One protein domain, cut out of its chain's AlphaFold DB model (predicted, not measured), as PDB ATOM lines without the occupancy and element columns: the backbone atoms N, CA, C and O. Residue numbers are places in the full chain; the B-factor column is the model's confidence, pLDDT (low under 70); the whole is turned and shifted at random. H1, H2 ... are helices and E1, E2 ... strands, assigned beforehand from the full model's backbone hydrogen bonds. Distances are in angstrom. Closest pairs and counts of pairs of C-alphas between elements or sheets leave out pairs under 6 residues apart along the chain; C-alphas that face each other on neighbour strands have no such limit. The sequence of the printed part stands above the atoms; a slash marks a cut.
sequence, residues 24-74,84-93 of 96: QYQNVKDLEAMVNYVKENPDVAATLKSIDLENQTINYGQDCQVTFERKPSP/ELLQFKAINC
ATOM      1  N   GLN A  24      50.875   3.708 119.577       94.76
ATOM      2  CA  GLN A  24      49.763   3.880 118.643       94.76
ATOM      3  C   GLN A  24      49.075   2.558 118.268       94.76
ATOM      4  O   GLN A  24      47.858   2.528 118.125       94.76
ATOM      5  N   TYR A  25      49.819   1.457 118.149       94.09
ATOM      6  CA  TYR A  25      49.232   0.155 117.825       94.09
ATOM      7  C   TYR A  25      48.588  -0.494 119.050       94.09
ATOM      8  O   TYR A  25      47.601  -1.212 118.908       94.09
ATOM      9  N   GLN A  26      49.124  -0.241 120.248       93.52
ATOM     10  CA  GLN A  26      48.478  -0.667 121.488       93.52
ATOM     11  C   GLN A  26      47.146   0.070 121.676       93.52
ATOM     12  O   GLN A  26      46.125  -0.571 121.894       93.52
ATOM     13  N   ASN A  27      47.142   1.386 121.470       95.97
ATOM     14  CA  ASN A  27      45.953   2.229 121.553       95.97
ATOM     15  C   ASN A  27      44.841   1.773 120.596       95.97
ATOM     16  O   ASN A  27      43.678   1.761 120.982       95.97
ATOM     17  N   VAL A  28      45.184   1.362 119.369       97.20
ATOM     18  CA  VAL A  28      44.201   0.806 118.421       97.20
ATOM     19  C   VAL A  28      43.584  -0.485 118.960       97.20
ATOM     20  O   VAL A  28      42.363  -0.603 118.970       97.20
ATOM     21  N   LYS A  29      44.394  -1.420 119.473       96.25
ATOM     22  CA  LYS A  29      43.887  -2.671 120.065       96.25
ATOM     23  C   LYS A  29      42.985  -2.424 121.273       96.25
ATOM     24  O   LYS A  29      41.978  -3.103 121.453       96.25
ATOM     25  N   ASP A  30      43.357  -1.457 122.099       97.25
ATOM     26  CA  ASP A  30      42.595  -1.093 123.286       97.25
ATOM     27  C   ASP A  30      41.259  -0.442 122.905       97.25
ATOM     28  O   ASP A  30      40.215  -0.816 123.440       97.25
ATOM     29  N   LEU A  31      41.266   0.460 121.918       98.22
ATOM     30  CA  LEU A  31      40.045   1.053 121.377       98.22
ATOM     31  C   LEU A  31      39.132  -0.009 120.749       98.22
ATOM     32  O   LEU A  31      37.925   0.013 120.975       98.22
ATOM     33  N   GLU A  32      39.689  -0.963 120.001       98.07
ATOM     34  CA  GLU A  32      38.936  -2.091 119.442       98.07
ATOM     35  C   GLU A  32      38.263  -2.928 120.536       98.07
ATOM     36  O   GLU A  32      37.092  -3.282 120.395       98.07
ATOM     37  N   ALA A  33      38.954  -3.205 121.646       97.97
ATOM     38  CA  ALA A  33      38.370  -3.921 122.783       97.97
ATOM     39  C   ALA A  33      37.183  -3.154 123.394       97.97
ATOM     40  O   ALA A  33      36.131  -3.743 123.655       97.97
ATOM     41  N   MET A  34      37.313  -1.835 123.553       98.69
ATOM     42  CA  MET A  34      36.230  -0.980 124.053       98.69
ATOM     43  C   MET A  34      35.045  -0.928 123.075       98.69
ATOM     44  O   MET A  34      33.894  -1.052 123.490       98.69
ATOM     45  N   VAL A  35      35.299  -0.812 121.768       98.67
ATOM     46  CA  VAL A  35      34.247  -0.836 120.734       98.67
ATOM     47  C   VAL A  35      33.547  -2.195 120.680       98.67
ATOM     48  O   VAL A  35      32.327  -2.248 120.520       98.67
ATOM     49  N   ASN A  36      34.281  -3.297 120.838       98.45
ATOM     50  CA  ASN A  36      33.680  -4.627 120.908       98.45
ATOM     51  C   ASN A  36      32.751  -4.755 122.115       98.45
ATOM     52  O   ASN A  36      31.631  -5.230 121.948       98.45
ATOM     53  N   TYR A  37      33.141  -4.222 123.277       98.51
ATOM     54  CA  TYR A  37      32.246  -4.161 124.431       98.51
ATOM     55  C   TYR A  37      30.949  -3.399 124.113       98.51
ATOM     56  O   TYR A  37      29.867  -3.886 124.428       98.51
ATOM     57  N   VAL A  38      31.021  -2.244 123.433       98.68
ATOM     58  CA  VAL A  38      29.809  -1.520 122.995       98.68
ATOM     59  C   VAL A  38      28.933  -2.404 122.104       98.68
ATOM     60  O   VAL A  38      27.729  -2.488 122.315       98.68
ATOM     61  N   LYS A  39      29.522  -3.089 121.117       98.56
ATOM     62  CA  LYS A  39      28.776  -3.945 120.177       98.56
ATOM     63  C   LYS A  39      28.094  -5.133 120.857       98.56
ATOM     64  O   LYS A  39      27.051  -5.575 120.386       98.56
ATOM     65  N   GLU A  40      28.691  -5.655 121.922       98.35
ATOM     66  CA  GLU A  40      28.191  -6.813 122.668       98.35
ATOM     67  C   GLU A  40      27.131  -6.447 123.723       98.35
ATOM     68  O   GLU A  40      26.417  -7.337 124.181       98.35
ATOM     69  N   ASN A  41      26.980  -5.163 124.075       98.30
ATOM     70  CA  ASN A  41      26.050  -4.684 125.105       98.30
ATOM     71  C   ASN A  41      25.044  -3.679 124.495       98.30
ATOM     72  O   ASN A  41      25.343  -2.485 124.395       98.30
ATOM     73  N   PRO A  42      23.852  -4.134 124.044       98.11
ATOM     74  CA  PRO A  42      22.902  -3.296 123.304       98.11
ATOM     75  C   PRO A  42      22.412  -2.042 124.039       98.11
ATOM     76  O   PRO A  42      22.130  -1.034 123.398       98.11
ATOM     77  N   ASP A  43      22.314  -2.082 125.366       96.49
ATOM     78  CA  ASP A  43      21.951  -0.942 126.216       96.49
ATOM     79  C   ASP A  43      23.030   0.154 126.202       96.49
ATOM     80  O   ASP A  43      22.717   1.345 126.076       96.49
ATOM     81  N   VAL A  44      24.303  -0.254 126.236       98.30
ATOM     82  CA  VAL A  44      25.456   0.638 126.068       98.30
ATOM     83  C   VAL A  44      25.457   1.216 124.658       98.30
ATOM     84  O   VAL A  44      25.576   2.428 124.506       98.30
ATOM     85  N   ALA A  45      25.266   0.389 123.627       98.57
ATOM     86  CA  ALA A  45      25.209   0.849 122.238       98.57
ATOM     87  C   ALA A  45      24.070   1.849 121.987       98.57
ATOM     88  O   ALA A  45      24.268   2.850 121.300       98.57
ATOM     89  N   ALA A  46      22.891   1.603 122.562       98.40
ATOM     90  CA  ALA A  46      21.717   2.454 122.388       98.40
ATOM     91  C   ALA A  46      21.871   3.839 123.034       98.40
ATOM     92  O   ALA A  46      21.196   4.783 122.627       98.40
ATOM     93  N   THR A  47      22.734   3.966 124.046       98.25
ATOM     94  CA  THR A  47      22.859   5.187 124.857       98.25
ATOM     95  C   THR A  47      24.302   5.668 125.010       98.25
ATOM     96  O   THR A  47      24.610   6.420 125.937       98.25
ATOM     97  N   LEU A  48      25.192   5.243 124.110       98.62
ATOM     98  CA  LEU A  48      26.611   5.587 124.129       98.62
ATOM     99  C   LEU A  48      26.796   7.109 124.075       98.62
ATOM    100  O   LEU A  48      26.294   7.771 123.167       98.62
ATOM    101  N   LYS A  49      27.569   7.653 125.019       98.44
ATOM    102  CA  LYS A  49      27.941   9.076 125.054       98.44
ATOM    103  C   LYS A  49      29.376   9.301 124.603       98.44
ATOM    104  O   LYS A  49      29.635  10.187 123.794       98.44
ATOM    105  N   SER A  50      30.315   8.521 125.135       98.49
ATOM    106  CA  SER A  50      31.736   8.678 124.823       98.49
ATOM    107  C   SER A  50      32.518   7.396 125.065       98.49
ATOM    108  O   SER A  50      32.215   6.631 125.979       98.49
ATOM    109  N   ILE A  51      33.587   7.227 124.294       98.68
ATOM    110  CA  ILE A  51      34.657   6.269 124.562       98.68
ATOM    111  C   ILE A  51      35.904   7.097 124.868       98.68
ATOM    112  O   ILE A  51      36.351   7.866 124.018       98.68
ATOM    113  N   ASP A  52      36.436   6.962 126.077       98.41
ATOM    114  CA  ASP A  52      37.642   7.651 126.531       98.41
ATOM    115  C   ASP A  52      38.772   6.631 126.682       98.41
ATOM    116  O   ASP A  52      38.806   5.841 127.627       98.41
ATOM    117  N   LEU A  53      39.687   6.634 125.714       97.93
ATOM    118  CA  LEU A  53      40.808   5.698 125.672       97.93
ATOM    119  C   LEU A  53      41.877   6.006 126.729       97.93
ATOM    120  O   LEU A  53      42.534   5.086 127.216       97.93
ATOM    121  N   GLU A  54      42.056   7.281 127.082       96.65
ATOM    122  CA  GLU A  54      43.056   7.712 128.061       96.65
ATOM    123  C   GLU A  54      42.672   7.217 129.456       96.65
ATOM    124  O   GLU A  54      43.469   6.555 130.127       96.65
ATOM    125  N   ASN A  55      41.413   7.444 129.841       98.13
ATOM    126  CA  ASN A  55      40.864   6.969 131.108       98.13
ATOM    127  C   ASN A  55      40.379   5.513 131.050       98.13
ATOM    128  O   ASN A  55      40.044   4.945 132.088       98.13
ATOM    129  N   GLN A  56      40.358   4.893 129.864       98.22
ATOM    130  CA  GLN A  56      39.885   3.522 129.633       98.22
ATOM    131  C   GLN A  56      38.441   3.337 130.124       98.22
ATOM    132  O   GLN A  56      38.117   2.376 130.828       98.22
ATOM    133  N   THR A  57      37.569   4.279 129.760       98.62
ATOM    134  CA  THR A  57      36.158   4.274 130.161       98.62
ATOM    135  C   THR A  57      35.199   4.442 128.988       98.62
ATOM    136  O   THR A  57      35.519   5.043 127.963       98.62
ATOM    137  N   ILE A  58      33.993   3.901 129.146       98.78
ATOM    138  CA  ILE A  58      32.857   4.154 128.255       98.78
ATOM    139  C   ILE A  58      31.763   4.803 129.091       98.78
ATOM    140  O   ILE A  58      31.315   4.204 130.065       98.78
ATOM    141  N   ASN A  59      31.315   5.995 128.700       98.56
ATOM    142  CA  ASN A  59      30.171   6.654 129.327       98.56
ATOM    143  C   ASN A  59      28.918   6.431 128.472       98.56
ATOM    144  O   ASN A  59      28.965   6.586 127.247       98.56
ATOM    145  N   TYR A  60      27.803   6.090 129.112       98.45
ATOM    146  CA  TYR A  60      26.529   5.790 128.456       98.45
ATOM    147  C   TYR A  60      25.336   6.098 129.378       98.45
ATOM    148  O   TYR A  60      25.505   6.373 130.567       98.45
ATOM    149  N   GLY A  61      24.118   6.077 128.837       96.85
ATOM    150  CA  GLY A  61      22.882   6.151 129.624       96.85
ATOM    151  C   GLY A  61      22.765   7.396 130.514       96.85
ATOM    152  O   GLY A  61      23.183   8.491 130.144       96.85
ATOM    153  N   GLN A  62      22.192   7.244 131.707       94.21
ATOM    154  CA  GLN A  62      22.113   8.305 132.720       94.21
ATOM    155  C   GLN A  62      23.414   8.372 133.539       94.21
ATOM    156  O   GLN A  62      23.439   8.074 134.727       94.21
ATOM    157  N   ASP A  63      24.515   8.709 132.863       95.12
ATOM    158  CA  ASP A  63      25.850   8.871 133.465       95.12
ATOM    159  C   ASP A  63      26.431   7.577 134.051       95.12
ATOM    160  O   ASP A  63      27.250   7.588 134.969       95.12
ATOM    161  N   CYS A  64      26.041   6.444 133.467       97.94
ATOM    162  CA  CYS A  64      26.721   5.185 133.697       97.94
ATOM    163  C   CYS A  64      28.108   5.202 133.048       97.94
ATOM    164  O   CYS A  64      28.300   5.724 131.946       97.94
ATOM    165  N   GLN A  65      29.065   4.564 133.713       98.40
ATOM    166  CA  GLN A  65      30.437   4.437 133.258       98.40
ATOM    167  C   GLN A  65      30.912   2.991 133.376       98.40
ATOM    168  O   GLN A  65      30.941   2.416 134.465       98.40
ATOM    169  N   VAL A  66      31.351   2.426 132.257       98.56
ATOM    170  CA  VAL A  66      32.123   1.183 132.210       98.56
ATOM    171  C   VAL A  66      33.593   1.543 132.350       98.56
ATOM    172  O   VAL A  66      34.085   2.413 131.635       98.56
ATOM    173  N   THR A  67      34.303   0.875 133.249       98.67
ATOM    174  CA  THR A  67      35.758   0.993 133.404       98.67
ATOM    175  C   THR A  67      36.431  -0.280 132.911       98.67
ATOM    176  O   THR A  67      35.952  -1.387 133.179       98.67
ATOM    177  N   PHE A  68      37.561  -0.121 132.230       98.50
ATOM    178  CA  PHE A  68      38.413  -1.214 131.779       98.50
ATOM    179  C   PHE A  68      39.727  -1.232 132.561       98.50
ATOM    180  O   PHE A  68      40.125  -0.251 133.187       98.50
ATOM    181  N   GLU A  69      40.408  -2.372 132.541       97.46
ATOM    182  CA  GLU A  69      41.751  -2.511 133.097       97.46
ATOM    183  C   GLU A  69      42.575  -3.532 132.318       97.46
ATOM    184  O   GLU A  69      42.041  -4.321 131.540       97.46
ATOM    185  N   ARG A  70      43.886  -3.557 132.568       93.87
ATOM    186  CA  ARG A  70      44.773  -4.625 132.099       93.87
ATOM    187  C   ARG A  70      45.080  -5.573 133.244       93.87
ATOM    188  O   ARG A  70      45.456  -5.123 134.327       93.87
ATOM    189  N   LYS A  71      45.012  -6.881 132.991       87.47
ATOM    190  CA  LYS A  71      45.548  -7.853 133.948       87.47
ATOM    191  C   LYS A  71      47.057  -7.654 134.099       87.47
ATOM    192  O   LYS A  71      47.751  -7.488 133.093       87.47
ATOM    193  N   PRO A  72      47.591  -7.713 135.327       83.59
ATOM    194  CA  PRO A  72      49.025  -7.811 135.524       83.59
ATOM    195  C   PRO A  72      49.538  -9.088 134.852       83.59
ATOM    196  O   PRO A  72      49.076 -10.184 135.159       83.59
ATOM    197  N   SER A  73      50.502  -8.940 133.950       80.14
ATOM    198  CA  SER A  73      51.210 -10.057 133.331       80.14
ATOM    199  C   SER A  73      52.662 -10.004 133.792       80.14
ATOM    200  O   SER A  73      53.341  -9.003 133.523       80.14
ATOM    201  N   PRO A  74      53.141 -11.001 134.557       82.19
ATOM    202  CA  PRO A  74      54.513 -11.006 135.034       82.19
ATOM    203  C   PRO A  74      55.458 -11.112 133.836       82.19
ATOM    204  O   PRO A  74      55.448 -12.096 133.099       82.19
ATOM    205  N   GLU A  84      49.089  -6.167 128.001       90.98
ATOM    206  CA  GLU A  84      47.893  -7.007 127.932       90.98
ATOM    207  C   GLU A  84      46.711  -6.199 127.382       90.98
ATOM    208  O   GLU A  84      46.672  -4.970 127.500       90.98
ATOM    209  N   LEU A  85      45.745  -6.890 126.780       90.89
ATOM    210  CA  LEU A  85      44.522  -6.253 126.297       90.89
ATOM    211  C   LEU A  85      43.695  -5.700 127.461       90.89
ATOM    212  O   LEU A  85      43.697  -6.253 128.566       90.89
ATOM    213  N   LEU A  86      42.959  -4.621 127.189       96.75
ATOM    214  CA  LEU A  86      41.917  -4.150 128.090       96.75
ATOM    215  C   LEU A  86      40.826  -5.210 128.255       96.75
ATOM    216  O   LEU A  86      40.367  -5.821 127.291       96.75
ATOM    217  N   GLN A  87      40.387  -5.378 129.493       95.36
ATOM    218  CA  GLN A  87      39.243  -6.194 129.868       95.36
ATOM    219  C   GLN A  87      38.279  -5.378 130.725       95.36
ATOM    220  O   GLN A  87      38.664  -4.388 131.350       95.36
ATOM    221  N   PHE A  88      37.028  -5.823 130.774       97.43
ATOM    222  CA  PHE A  88      36.030  -5.273 131.679       97.43
ATOM    223  C   PHE A  88      36.513  -5.315 133.138       97.43
ATOM    224  O   PHE A  88      36.981  -6.357 133.605       97.43
ATOM    225  N   LYS A  89      36.357  -4.195 133.853       97.68
ATOM    226  CA  LYS A  89      36.613  -4.092 135.294       97.68
ATOM    227  C   LYS A  89      35.320  -3.948 136.088       97.68
ATOM    228  O   LYS A  89      35.065  -4.727 137.001       97.68
ATOM    229  N   ALA A  90      34.544  -2.910 135.784       97.53
ATOM    230  CA  ALA A  90      33.370  -2.529 136.561       97.53
ATOM    231  C   ALA A  90      32.414  -1.652 135.745       97.53
ATOM    232  O   ALA A  90      32.826  -1.007 134.779       97.53
ATOM    233  N   ILE A  91      31.157  -1.588 136.189       97.52
ATOM    234  CA  ILE A  91      30.175  -0.581 135.774       97.52
ATOM    235  C   ILE A  91      29.766   0.199 137.016       97.52
ATOM    236  O   ILE A  91      29.442  -0.406 138.038       97.52
ATOM    237  N   ASN A  92      29.738   1.521 136.908       97.67
ATOM    238  CA  ASN A  92      29.167   2.403 137.915       97.67
ATOM    239  C   ASN A  92      28.030   3.198 137.281       97.67
ATOM    240  O   ASN A  92      28.256   3.900 136.303       97.67
ATOM    241  N   CYS A  93      26.833   3.116 137.851       96.43
ATOM    242  CA  CYS A  93      25.702   3.967 137.496       96.43
ATOM    243  C   CYS A  93      25.273   4.734 138.749       96.43
ATOM    244  O   CYS A  93      25.159   4.107 139.813       96.43
TER     245      CYS A  93
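This is residues 24 to 74 and 84 to 93 of the 96 residues of the protein "Uncharacterized protein ssr3402" of Synechocystis sp. (strain PCC 6803 / Kazusa) (UniProt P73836). A twisted sheet of four strands has the long helix H1 over one face, with short H2 past its end; the other face is bare. Printed are 61 residues, in order H1, H2, E1, E2, E3, E4; the antiparallel sheet runs E1 - E2 - E3 - E4. The class is mixed, the whole compact, radius of gyration of the C-alphas 11.4 A, spanning 37 by 20 by 19 A.

H1, residues 24 to 40, and H2, residues 42 to 46, lie on the same face; they only just touch, only at the corner, with 3 pairs of C-alphas within 8 A, closest Val 38 and Ala 45, 5.2 A. In both, every O i to N i+4 pair is within hydrogen-bond range. E1, residues 48 to 52, E2, 57 to 60, and E3, 64 to 70, form a meander, two successive antiparallel hairpins; N 49 and O 59 are 2.8 A apart, N 58 and O 66 2.9 A. E4, residues 86 to 92, is antiparallel to E3, N 67 to O 90 2.8 A.

H1 begins at C-alpha 24 (49.763, 3.880, 118.643) and measures 24.4 A, E3 20.6 A; E4, 17.4 A, ends at C-alpha 92 (29.167, 2.403, 137.915).

Residues 75 to 83 are cut out; C-alphas 74 and 84 are 10.5 A apart. No printed residue is under 70 in pLDDT.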